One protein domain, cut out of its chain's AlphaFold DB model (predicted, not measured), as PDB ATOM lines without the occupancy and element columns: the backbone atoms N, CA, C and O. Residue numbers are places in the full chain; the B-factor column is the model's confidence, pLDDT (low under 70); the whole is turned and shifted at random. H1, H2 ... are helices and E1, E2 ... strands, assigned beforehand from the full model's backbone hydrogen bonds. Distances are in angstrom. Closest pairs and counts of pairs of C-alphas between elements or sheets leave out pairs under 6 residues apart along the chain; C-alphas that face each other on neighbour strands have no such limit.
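AT A GLANCE: This is residues 354 to 425 of the 678 residues of an uncharacterized protein of Zoogloea ramigera (UniProt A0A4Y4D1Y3). What is the overall shape? A narrow, twisted antiparallel sheet is built along the long strand E3, with the short helix H1 over E2 near one end, while the long helix H2 leaves from the other end as an arm whose residues 413 to 425 stick out free. E1 runs along one side of E3, and the short strands E2 and E4 sit on its other side, with E5 beyond E4. What is printed, and in which order? The printed part has 72 residues with two named helices and five named strands in the order E1, H1, E2, E3, E4, E5, H2, and its class is mixed, helices and strands. How compact is it? It is only just loose, close to extended, with a radius of gyration of the C-alphas of 16.8 A and spans of 53 by 21 by 19 A.

IN THESE COORDINATES: Where are the strands? E3, residues 384 to 392, is 26.4 A long from first to last C-alpha, and E1, residues 354 to 360, is 20.7 A long, beginning at C-alpha 354 at (126.428, 197.272, 146.343). E2 is residues 378 to 381, E4 residues 395 to 398 and E5 residues 401 to 404. Where are the helices? H1 is residues 366 to 374, 12.2 A long. H2, residues 406 to 424, is 26.3 A long and ends at C-alpha 424 at (99.941, 204.515, 133.035).

HOW THE PARTS SIT: How is the branched sheet paired? E1 is antiparallel to E3, with N 357 and O 387 2.8 A apart, within hydrogen-bond range. E2, E3, E4 and E5 form a meander, each strand the antiparallel neighbour of the one before, and the pairs N 379 and O 386 at 2.8 A, N 390 and O 397 at 2.9 A, and N 398 and O 401 at 2.9 A are within hydrogen-bond range. Pairing on E3 is staggered: E2 pairs with its residues 384 to 387 and E4 with 389 to 392. How do the helices stand to it? H1 is on the sheet, over E2 at a height over the sheet of 9.1 A, and stands up from it at 46 degrees; the closest C-alphas of H1 and E2, Ala 372 and Thr 378, are 5.9 A apart. H2 only grazes the sheet with residues 406 to 409; its closest C-alphas with E4, Ser 406 and Ile 395, are 7.8 A apart. In H1 and H2 every O i to N i+4 pair is within hydrogen-bond range.

THE WHOLE: How far does it reach? The two C-alphas farthest apart, of Asp 382 and Gly 425, are 54.5 A apart; without residues 413 to 425 the body spans 37 by 19 by 16 A. Is anything broken or uncertain? The printed part has no cut, and no link between named elements is long. The mean pLDDT of the printed part is 84.5, with residues 362 to 366 under 70.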
ATOM      1  N   THR A 354     125.236 197.781 145.660       96.25
ATOM      2  CA  THR A 354     126.428 197.272 146.343       96.25
ATOM      3  C   THR A 354     126.740 198.168 147.526       96.25
ATOM      4  O   THR A 354     126.665 199.390 147.409       96.25
ATOM      5  N   GLY A 355     127.101 197.581 148.657       96.62
ATOM      6  CA  GLY A 355     127.506 198.325 149.842       96.62
ATOM      7  C   GLY A 355     128.692 197.677 150.532       96.62
ATOM      8  O   GLY A 355     128.867 196.461 150.497       96.62
ATOM      9  N   GLU A 356     129.516 198.496 151.165       95.81
ATOM     10  CA  GLU A 356     130.648 198.070 151.977       95.81
ATOM     11  C   GLU A 356     130.813 199.044 153.142       95.81
ATOM     12  O   GLU A 356     130.694 200.255 152.965       95.81
ATOM     13  N   LEU A 357     131.073 198.508 154.331       94.12
ATOM     14  CA  LEU A 357     131.313 199.261 155.551       94.12
ATOM     15  C   LEU A 357     132.418 198.565 156.346       94.12
ATOM     16  O   LEU A 357     132.365 197.356 156.563       94.12
ATOM     17  N   ILE A 358     133.416 199.323 156.774       92.25
ATOM     18  CA  ILE A 358     134.571 198.875 157.543       92.25
ATOM     19  C   ILE A 358     134.629 199.735 158.803       92.25
ATOM     20  O   ILE A 358     134.707 200.958 158.725       92.25
ATOM     21  N   VAL A 359     134.601 199.084 159.961       91.06
ATOM     22  CA  VAL A 359     134.737 199.703 161.282       91.06
ATOM     23  C   VAL A 359     136.037 199.215 161.912       91.06
ATOM     24  O   VAL A 359     136.321 198.015 161.898       91.06
ATOM     25  N   ARG A 360     136.833 200.122 162.478       89.81
ATOM     26  CA  ARG A 360     138.063 199.812 163.232       89.81
ATOM     27  C   ARG A 360     138.021 200.505 164.597       89.81
ATOM     28  O   ARG A 360     137.310 201.493 164.741       89.81
ATOM     29  N   GLY A 361     138.796 200.025 165.570       82.31
ATOM     30  CA  GLY A 361     138.884 200.602 166.923       82.31
ATOM     31  C   GLY A 361     138.032 199.861 167.955       82.31
ATOM     32  O   GLY A 361     137.965 198.632 167.901       82.31
ATOM     33  N   GLN A 362     137.425 200.571 168.918       67.50
ATOM     34  CA  GLN A 362     136.632 199.925 169.972       67.50
ATOM     35  C   GLN A 362     135.530 199.035 169.385       67.50
ATOM     36  O   GLN A 362     134.659 199.480 168.638       67.50
ATOM     37  N   ALA A 363     135.584 197.753 169.742       56.69
ATOM     38  CA  ALA A 363     134.589 196.787 169.319       56.69
ATOM     39  C   ALA A 363     133.206 197.147 169.894       56.69
ATOM     40  O   ALA A 363     133.121 197.606 171.039       56.69
ATOM     41  N   PRO A 364     132.111 196.856 169.164       61.84
ATOM     42  CA  PRO A 364     130.795 196.734 169.776       61.84
ATOM     43  C   PRO A 364     130.857 195.785 170.979       61.84
ATOM     44  O   PRO A 364     131.706 194.889 171.016       61.84
ATOM     45  N   ALA A 365     129.923 195.944 171.920       66.69
ATOM     46  CA  ALA A 365     129.753 195.007 173.029       66.69
ATOM     47  C   ALA A 365     129.799 193.550 172.518       66.69
ATOM     48  O   ALA A 365     129.297 193.242 171.430       66.69
ATOM     49  N   ALA A 366     130.515 192.685 173.246       67.69
ATOM     50  CA  ALA A 366     130.999 191.411 172.708       67.69
ATOM     51  C   ALA A 366     129.864 190.487 172.229       67.69
ATOM     52  O   ALA A 366     130.026 189.779 171.237       67.69
ATOM     53  N   ASP A 367     128.707 190.560 172.884       73.75
ATOM     54  CA  ASP A 367     127.438 189.945 172.495       73.75
ATOM     55  C   ASP A 367     126.981 190.388 171.091       73.75
ATOM     56  O   ASP A 367     126.796 189.554 170.202       73.75
ATOM     57  N   LYS A 368     126.891 191.701 170.850       72.06
ATOM     58  CA  LYS A 368     126.472 192.280 169.561       72.06
ATOM     59  C   LYS A 368     127.461 191.953 168.448       72.06
ATOM     60  O   LYS A 368     127.049 191.664 167.325       72.06
ATOM     61  N   LYS A 369     128.764 191.959 168.758       77.38
ATOM     62  CA  LYS A 369     129.818 191.554 167.817       77.38
ATOM     63  C   LYS A 369     129.644 190.092 167.395       77.38
ATOM     64  O   LYS A 369     129.626 189.807 166.201       77.38
ATOM     65  N   GLN A 370     129.469 189.177 168.352       78.19
ATOM     66  CA  GLN A 370     129.268 187.754 168.061       78.19
ATOM     67  C   GLN A 370     127.975 187.502 167.275       78.19
ATOM     68  O   GLN A 370     127.990 186.732 166.317       78.19
ATOM     69  N   GLN A 371     126.880 188.197 167.598       78.25
ATOM     70  CA  GLN A 371     125.621 188.077 166.860       78.25
ATOM     71  C   GLN A 371     125.758 188.522 165.390       78.25
ATOM     72  O   GLN A 371     125.299 187.819 164.489       78.25
ATOM     73  N   ALA A 372     126.435 189.644 165.124       73.50
ATOM     74  CA  ALA A 372     126.663 190.138 163.761       73.50
ATOM     75  C   ALA A 372     127.560 189.202 162.923       73.50
ATOM     76  O   ALA A 372     127.299 188.986 161.734       73.50
ATOM     77  N   LEU A 373     128.581 188.601 163.549       80.56
ATOM     78  CA  LEU A 373     129.434 187.577 162.933       80.56
ATOM     79  C   LEU A 373     128.648 186.286 162.641       80.56
ATOM     80  O   LEU A 373     128.742 185.750 161.535       80.56
ATOM     81  N   ALA A 374     127.829 185.815 163.586       79.69
ATOM     82  CA  ALA A 374     127.027 184.597 163.444       79.69
ATOM     83  C   ALA A 374     125.996 184.689 162.305       79.69
ATOM     84  O   ALA A 374     125.819 183.731 161.553       79.69
ATOM     85  N   LEU A 375     125.368 185.857 162.126       77.19
ATOM     86  CA  LEU A 375     124.435 186.123 161.022       77.19
ATOM     87  C   LEU A 375     125.124 186.229 159.645       77.19
ATOM     88  O   LEU A 375     124.451 186.232 158.618       77.19
ATOM     89  N   GLY A 376     126.457 186.329 159.590       75.00
ATOM     90  CA  GLY A 376     127.229 186.411 158.344       75.00
ATOM     91  C   GLY A 376     127.224 187.781 157.653       75.00
ATOM     92  O   GLY A 376     127.919 187.946 156.647       75.00
ATOM     93  N   PHE A 377     126.514 188.776 158.197       75.12
ATOM     94  CA  PHE A 377     126.487 190.153 157.682       75.12
ATOM     95  C   PHE A 377     127.801 190.913 157.892       75.12
ATOM     96  O   PHE A 377     128.081 191.863 157.159       75.12
ATOM     97  N   THR A 378     128.648 190.463 158.819       84.50
ATOM     98  CA  THR A 378     130.003 190.994 159.026       84.50
ATOM     99  C   THR A 378     131.047 189.885 159.079       84.50
ATOM    100  O   THR A 378     130.766 188.783 159.545       84.50
ATOM    101  N   GLN A 379     132.269 190.203 158.660       87.69
ATOM    102  CA  GLN A 379     133.486 189.424 158.877       87.69
ATOM    103  C   GLN A 379     134.474 190.246 159.708       87.69
ATOM    104  O   GLN A 379     134.536 191.469 159.575       87.69
ATOM    105  N   GLU A 380     135.274 189.579 160.534       86.19
ATOM    106  CA  GLU A 380     136.412 190.198 161.210       86.19
ATOM    107  C   GLU A 380     137.705 189.872 160.459       86.19
ATOM    108  O   GLU A 380     137.971 188.710 160.145       86.19
ATOM    109  N   LYS A 381     138.507 190.897 160.166       80.50
ATOM    110  CA  LYS A 381     139.834 190.747 159.565       80.50
ATOM    111  C   LYS A 381     140.763 191.847 160.073       80.50
ATOM    112  O   LYS A 381     140.389 193.016 160.060       80.50
ATOM    113  N   ASP A 382     141.963 191.470 160.509       79.38
ATOM    114  CA  ASP A 382     143.034 192.383 160.944       79.38
ATOM    115  C   ASP A 382     142.577 193.418 162.003       79.38
ATOM    116  O   ASP A 382     142.949 194.587 161.963       79.38
ATOM    117  N   GLY A 383     141.706 193.000 162.934       78.75
ATOM    118  CA  GLY A 383     141.121 193.866 163.971       78.75
ATOM    119  C   GLY A 383     140.031 194.833 163.481       78.75
ATOM    120  O   GLY A 383     139.574 195.680 164.247       78.75
ATOM    121  N   SER A 384     139.600 194.716 162.222       86.75
ATOM    122  CA  SER A 384     138.482 195.468 161.643       86.75
ATOM    123  C   SER A 384     137.240 194.597 161.458       86.75
ATOM    124  O   SER A 384     137.339 193.416 161.116       86.75
ATOM    125  N   LEU A 385     136.061 195.190 161.654       89.62
ATOM    126  CA  LEU A 385     134.771 194.600 161.301       89.62
ATOM    127  C   LEU A 385     134.352 195.118 159.928       89.62
ATOM    128  O   LEU A 385     134.116 196.313 159.758       89.62
ATOM    129  N   LYS A 386     134.236 194.217 158.955       91.56
ATOM    130  CA  LYS A 386     133.820 194.525 157.589       91.56
ATOM    131  C   LYS A 386     132.469 193.885 157.285       91.56
ATOM    132  O   LYS A 386     132.332 192.669 157.353       91.56
ATOM    133  N   GLY A 387     131.491 194.697 156.903       92.19
ATOM    134  CA  GLY A 387     130.260 194.258 156.254       92.19
ATOM    135  C   GLY A 387     130.282 194.629 154.774       92.19
ATOM    136  O   GLY A 387     130.778 195.688 154.395       92.19
ATOM    137  N   SER A 388     129.759 193.764 153.917       94.00
ATOM    138  CA  SER A 388     129.612 194.035 152.488       94.00
ATOM    139  C   SER A 388     128.417 193.288 151.921       94.00
ATOM    140  O   SER A 388     128.132 192.166 152.347       94.00
ATOM    141  N   PHE A 389     127.732 193.895 150.955       93.81
ATOM    142  CA  PHE A 389     126.655 193.255 150.218       93.81
ATOM    143  C   PHE A 389     126.661 193.612 148.730       93.81
ATOM    144  O   PHE A 389     127.126 194.675 148.319       93.81
ATOM    145  N   GLU A 390     126.089 192.715 147.938       93.81
ATOM    146  CA  GLU A 390     125.752 192.897 146.530       93.81
ATOM    147  C   GLU A 390     124.335 192.352 146.321       93.81
ATOM    148  O   GLU A 390     124.058 191.205 146.665       93.81
ATOM    149  N   TYR A 391     123.439 193.158 145.758       91.94
ATOM    150  CA  TYR A 391     122.132 192.727 145.279       91.94
ATOM    151  C   TYR A 391     122.060 192.927 143.768       91.94
ATOM    152  O   TYR A 391     122.154 194.058 143.281       91.94
ATOM    153  N   VAL A 392     121.887 191.827 143.037       89.19
ATOM    154  CA  VAL A 392     121.800 191.804 141.574       89.19
ATOM    155  C   VAL A 392     120.831 190.700 141.158       89.19
ATOM    156  O   VAL A 392     120.978 189.560 141.591       89.19
ATOM    157  N   ASP A 393     119.864 191.038 140.300       82.69
ATOM    158  CA  ASP A 393     118.983 190.079 139.614       82.69
ATOM    159  C   ASP A 393     118.284 189.084 140.584       82.69
ATOM    160  O   ASP A 393     118.246 187.878 140.357       82.69
ATOM    161  N   GLY A 394     117.756 189.598 141.706       83.12
ATOM    162  CA  GLY A 394     117.045 188.819 142.736       83.12
ATOM    163  C   GLY A 394     117.934 188.132 143.782       83.12
ATOM    164  O   GLY A 394     117.420 187.629 144.778       83.12
ATOM    165  N   ILE A 395     119.257 188.129 143.598       85.88
ATOM    166  CA  ILE A 395     120.209 187.451 144.486       85.88
ATOM    167  C   ILE A 395     120.865 188.471 145.415       85.88
ATOM    168  O   ILE A 395     121.498 189.419 144.946       85.88
ATOM    169  N   LEU A 396     120.780 188.242 146.730       88.94
ATOM    170  CA  LEU A 396     121.557 188.974 147.729       88.94
ATOM    171  C   LEU A 396     122.805 188.164 148.100       88.94
ATOM    172  O   LEU A 396     122.714 187.021 148.539       88.94
ATOM    173  N   ARG A 397     123.987 188.759 147.975       89.56
ATOM    174  CA  ARG A 397     125.234 188.235 148.541       89.56
ATOM    175  C   ARG A 397     125.665 189.125 149.689       89.56
ATOM    176  O   ARG A 397     125.699 190.338 149.514       89.56
ATOM    177  N   THR A 398     126.044 188.554 150.830       89.75
ATOM    178  CA  THR A 398     126.686 189.303 151.920       89.75
ATOM    179  C   THR A 398     128.015 188.649 152.281       89.75
ATOM    180  O   THR A 398     128.101 187.441 152.504       89.75
ATOM    181  N   ASN A 399     129.099 189.425 152.215       87.25
ATOM    182  CA  ASN A 399     130.482 188.955 152.383       87.25
ATOM    183  C   ASN A 399     130.814 187.663 151.595       87.25
ATOM    184  O   ASN A 399     131.470 186.753 152.103       87.25
ATOM    185  N   GLY A 400     130.312 187.561 150.358       81.06
ATOM    186  CA  GLY A 400     130.485 186.400 149.473       81.06
ATOM    187  C   GLY A 400     129.540 185.214 149.729       81.06
ATOM    188  O   GLY A 400     129.485 184.307 148.902       81.06
ATOM    189  N   ARG A 401     128.760 185.211 150.818       84.00
ATOM    190  CA  ARG A 401     127.735 184.189 151.092       84.00
ATOM    191  C   ARG A 401     126.446 184.554 150.359       84.00
ATOM    192  O   ARG A 401     126.024 185.706 150.402       84.00
ATOM    193  N   VAL A 402     125.827 183.587 149.684       85.69
ATOM    194  CA  VAL A 402     124.549 183.777 148.980       85.69
ATOM    195  C   VAL A 402     123.391 183.645 149.968       85.69
ATOM    196  O   VAL A 402     123.346 182.691 150.741       85.69
ATOM    197  N   PHE A 403     122.457 184.588 149.906       80.19
ATOM    198  CA  PHE A 403     121.184 184.598 150.617       80.19
ATOM    199  C   PHE A 403     120.041 184.692 149.602       80.19
ATOM    200  O   PHE A 403     120.199 185.260 148.517       80.19
ATOM    201  N   ASP A 404     118.878 184.154 149.965       77.12
ATOM    202  CA  ASP A 404     117.668 184.353 149.175       77.12
ATOM    203  C   ASP A 404     117.230 185.826 149.249       77.12
ATOM    204  O   ASP A 404     116.985 186.369 150.328       77.12
ATOM    205  N   GLY A 405     117.167 186.481 148.090       76.25
ATOM    206  CA  GLY A 405     116.706 187.858 147.944       76.25
ATOM    207  C   GLY A 405     115.204 187.979 147.677       76.25
ATOM    208  O   GLY A 405     114.746 189.092 147.424       76.25
ATOM    209  N   SER A 406     114.433 186.887 147.738       80.94
ATOM    210  CA  SER A 406     112.986 186.839 147.466       80.94
ATOM    211  C   SER A 406     112.176 187.940 148.161       80.94
ATOM    212  O   SER A 406     111.329 188.563 147.524       80.94
ATOM    213  N   MET A 407     112.477 188.261 149.422       81.94
ATOM    214  CA  MET A 407     111.839 189.363 150.161       81.94
ATOM    215  C   MET A 407     112.098 190.742 149.527       81.94
ATOM    216  O   MET A 407     111.189 191.566 149.429       81.94
ATOM    217  N   VAL A 408     113.327 190.991 149.059       85.75
ATOM    218  CA  VAL A 408     113.693 192.231 148.349       85.75
ATOM    219  C   VAL A 408     113.029 192.256 146.973       85.75
ATOM    220  O   VAL A 408     112.452 193.269 146.587       85.75
ATOM    221  N   LEU A 409     113.047 191.125 146.264       86.25
ATOM    222  CA  LEU A 409     112.421 190.966 144.956       86.25
ATOM    223  C   LEU A 409     110.900 191.192 145.016       86.25
ATOM    224  O   LEU A 409     110.357 191.889 144.160       86.25
ATOM    225  N   ALA A 410     110.219 190.680 146.044       87.12
ATOM    226  CA  ALA A 410     108.795 190.910 146.285       87.12
ATOM    227  C   ALA A 410     108.503 192.393 146.576       87.12
ATOM    228  O   ALA A 410     107.567 192.963 146.016       87.12
ATOM    229  N   GLY A 411     109.349 193.049 147.380       90.06
ATOM    230  CA  GLY A 411     109.279 194.494 147.617       90.06
ATOM    231  C   GLY A 411     109.426 195.320 146.332       90.06
ATOM    232  O   GLY A 411     108.611 196.208 146.079       90.06
ATOM    233  N   LEU A 412     110.409 194.991 145.485       91.06
ATOM    234  CA  LEU A 412     110.600 195.629 144.177       91.06
ATOM    235  C   LEU A 412     109.435 195.343 143.217       91.06
ATOM    236  O   LEU A 412     108.984 196.255 142.536       91.06
ATOM    237  N   THR A 413     108.891 194.125 143.214       89.88
ATOM    238  CA  THR A 413     107.729 193.751 142.384       89.88
ATOM    239  C   THR A 413     106.476 194.540 142.781       89.88
ATOM    240  O   THR A 413     105.743 195.028 141.920       89.88
ATOM    241  N   ASN A 414     106.248 194.743 144.081       90.25
ATOM    242  CA  ASN A 414     105.158 195.591 144.573       90.25
ATOM    243  C   ASN A 414     105.379 197.069 144.203       90.25
ATOM    244  O   ASN A 414     104.429 197.769 143.845       90.25
ATOM    245  N   ALA A 415     106.630 197.545 144.243       91.31
ATOM    246  CA  ALA A 415     106.982 198.883 143.773       91.31
ATOM    247  C   ALA A 415     106.751 199.038 142.259       91.31
ATOM    248  O   ALA A 415     106.190 200.048 141.841       91.31
ATOM    249  N   ASP A 416     107.089 198.029 141.451       91.44
ATOM    250  CA  ASP A 416     106.840 198.006 140.006       91.44
ATOM    251  C   ASP A 416     105.346 198.111 139.688       91.44
ATOM    252  O   ASP A 416     104.950 198.923 138.850       91.44
ATOM    253  N   GLN A 417     104.490 197.368 140.394       90.25
ATOM    254  CA  GLN A 417     103.036 197.495 140.245       90.25
ATOM    255  C   GLN A 417     102.555 198.917 140.565       90.25
ATOM    256  O   GLN A 417     101.823 199.514 139.774       90.25
ATOM    257  N   ALA A 418     102.997 199.492 141.689       90.69
ATOM    258  CA  ALA A 418     102.604 200.839 142.104       90.69
ATOM    259  C   ALA A 418     103.105 201.934 141.142       90.69
ATOM    260  O   ALA A 418     102.365 202.872 140.832       90.69
ATOM    261  N   ILE A 419     104.341 201.814 140.648       92.56
ATOM    262  CA  ILE A 419     104.963 202.769 139.725       92.56
ATOM    263  C   ILE A 419     104.295 202.705 138.353       92.56
ATOM    264  O   ILE A 419     103.934 203.752 137.822       92.56
ATOM    265  N   ASN A 420     104.067 201.516 137.787       92.69
ATOM    266  CA  ASN A 420     103.387 201.400 136.494       92.69
ATOM    267  C   ASN A 420     101.926 201.860 136.589       92.69
ATOM    268  O   ASN A 420     101.519 202.726 135.822       92.69
ATOM    269  N   ALA A 421     101.172 201.423 137.605       91.31
ATOM    270  CA  ALA A 421      99.802 201.900 137.824       91.31
ATOM    271  C   ALA A 421      99.721 203.432 137.987       91.31
ATOM    272  O   ALA A 421      98.743 204.057 137.567       91.31
ATOM    273  N   PHE A 422     100.754 204.062 138.556       91.50
ATOM    274  CA  PHE A 422     100.875 205.516 138.572       91.50
ATOM    275  C   PHE A 422     101.214 206.096 137.189       91.50
ATOM    276  O   PHE A 422     100.561 207.042 136.761       91.50
ATOM    277  N   LEU A 423     102.224 205.579 136.488       91.12
ATOM    278  CA  LEU A 423     102.707 206.141 135.220       91.12
ATOM    279  C   LEU A 423     101.770 205.896 134.027       91.12
ATOM    280  O   LEU A 423     101.840 206.660 133.066       91.12
ATOM    281  N   ASP A 424     100.956 204.838 134.052       89.00
ATOM    282  CA  ASP A 424      99.941 204.515 133.035       89.00
ATOM    283  C   ASP A 424      98.572 205.148 133.357       89.00
ATOM    284  O   ASP A 424      97.772 205.410 132.460       89.00
ATOM    285  N   GLY A 425      98.288 205.423 134.635       79.62
ATOM    286  CA  GLY A 425      97.033 206.036 135.067       79.62
ATOM    287  C   GLY A 425      96.982 207.551 134.836       79.62
ATOM    288  O   GLY A 425      97.958 208.262 135.073       79.62
TER     289      GLY A 425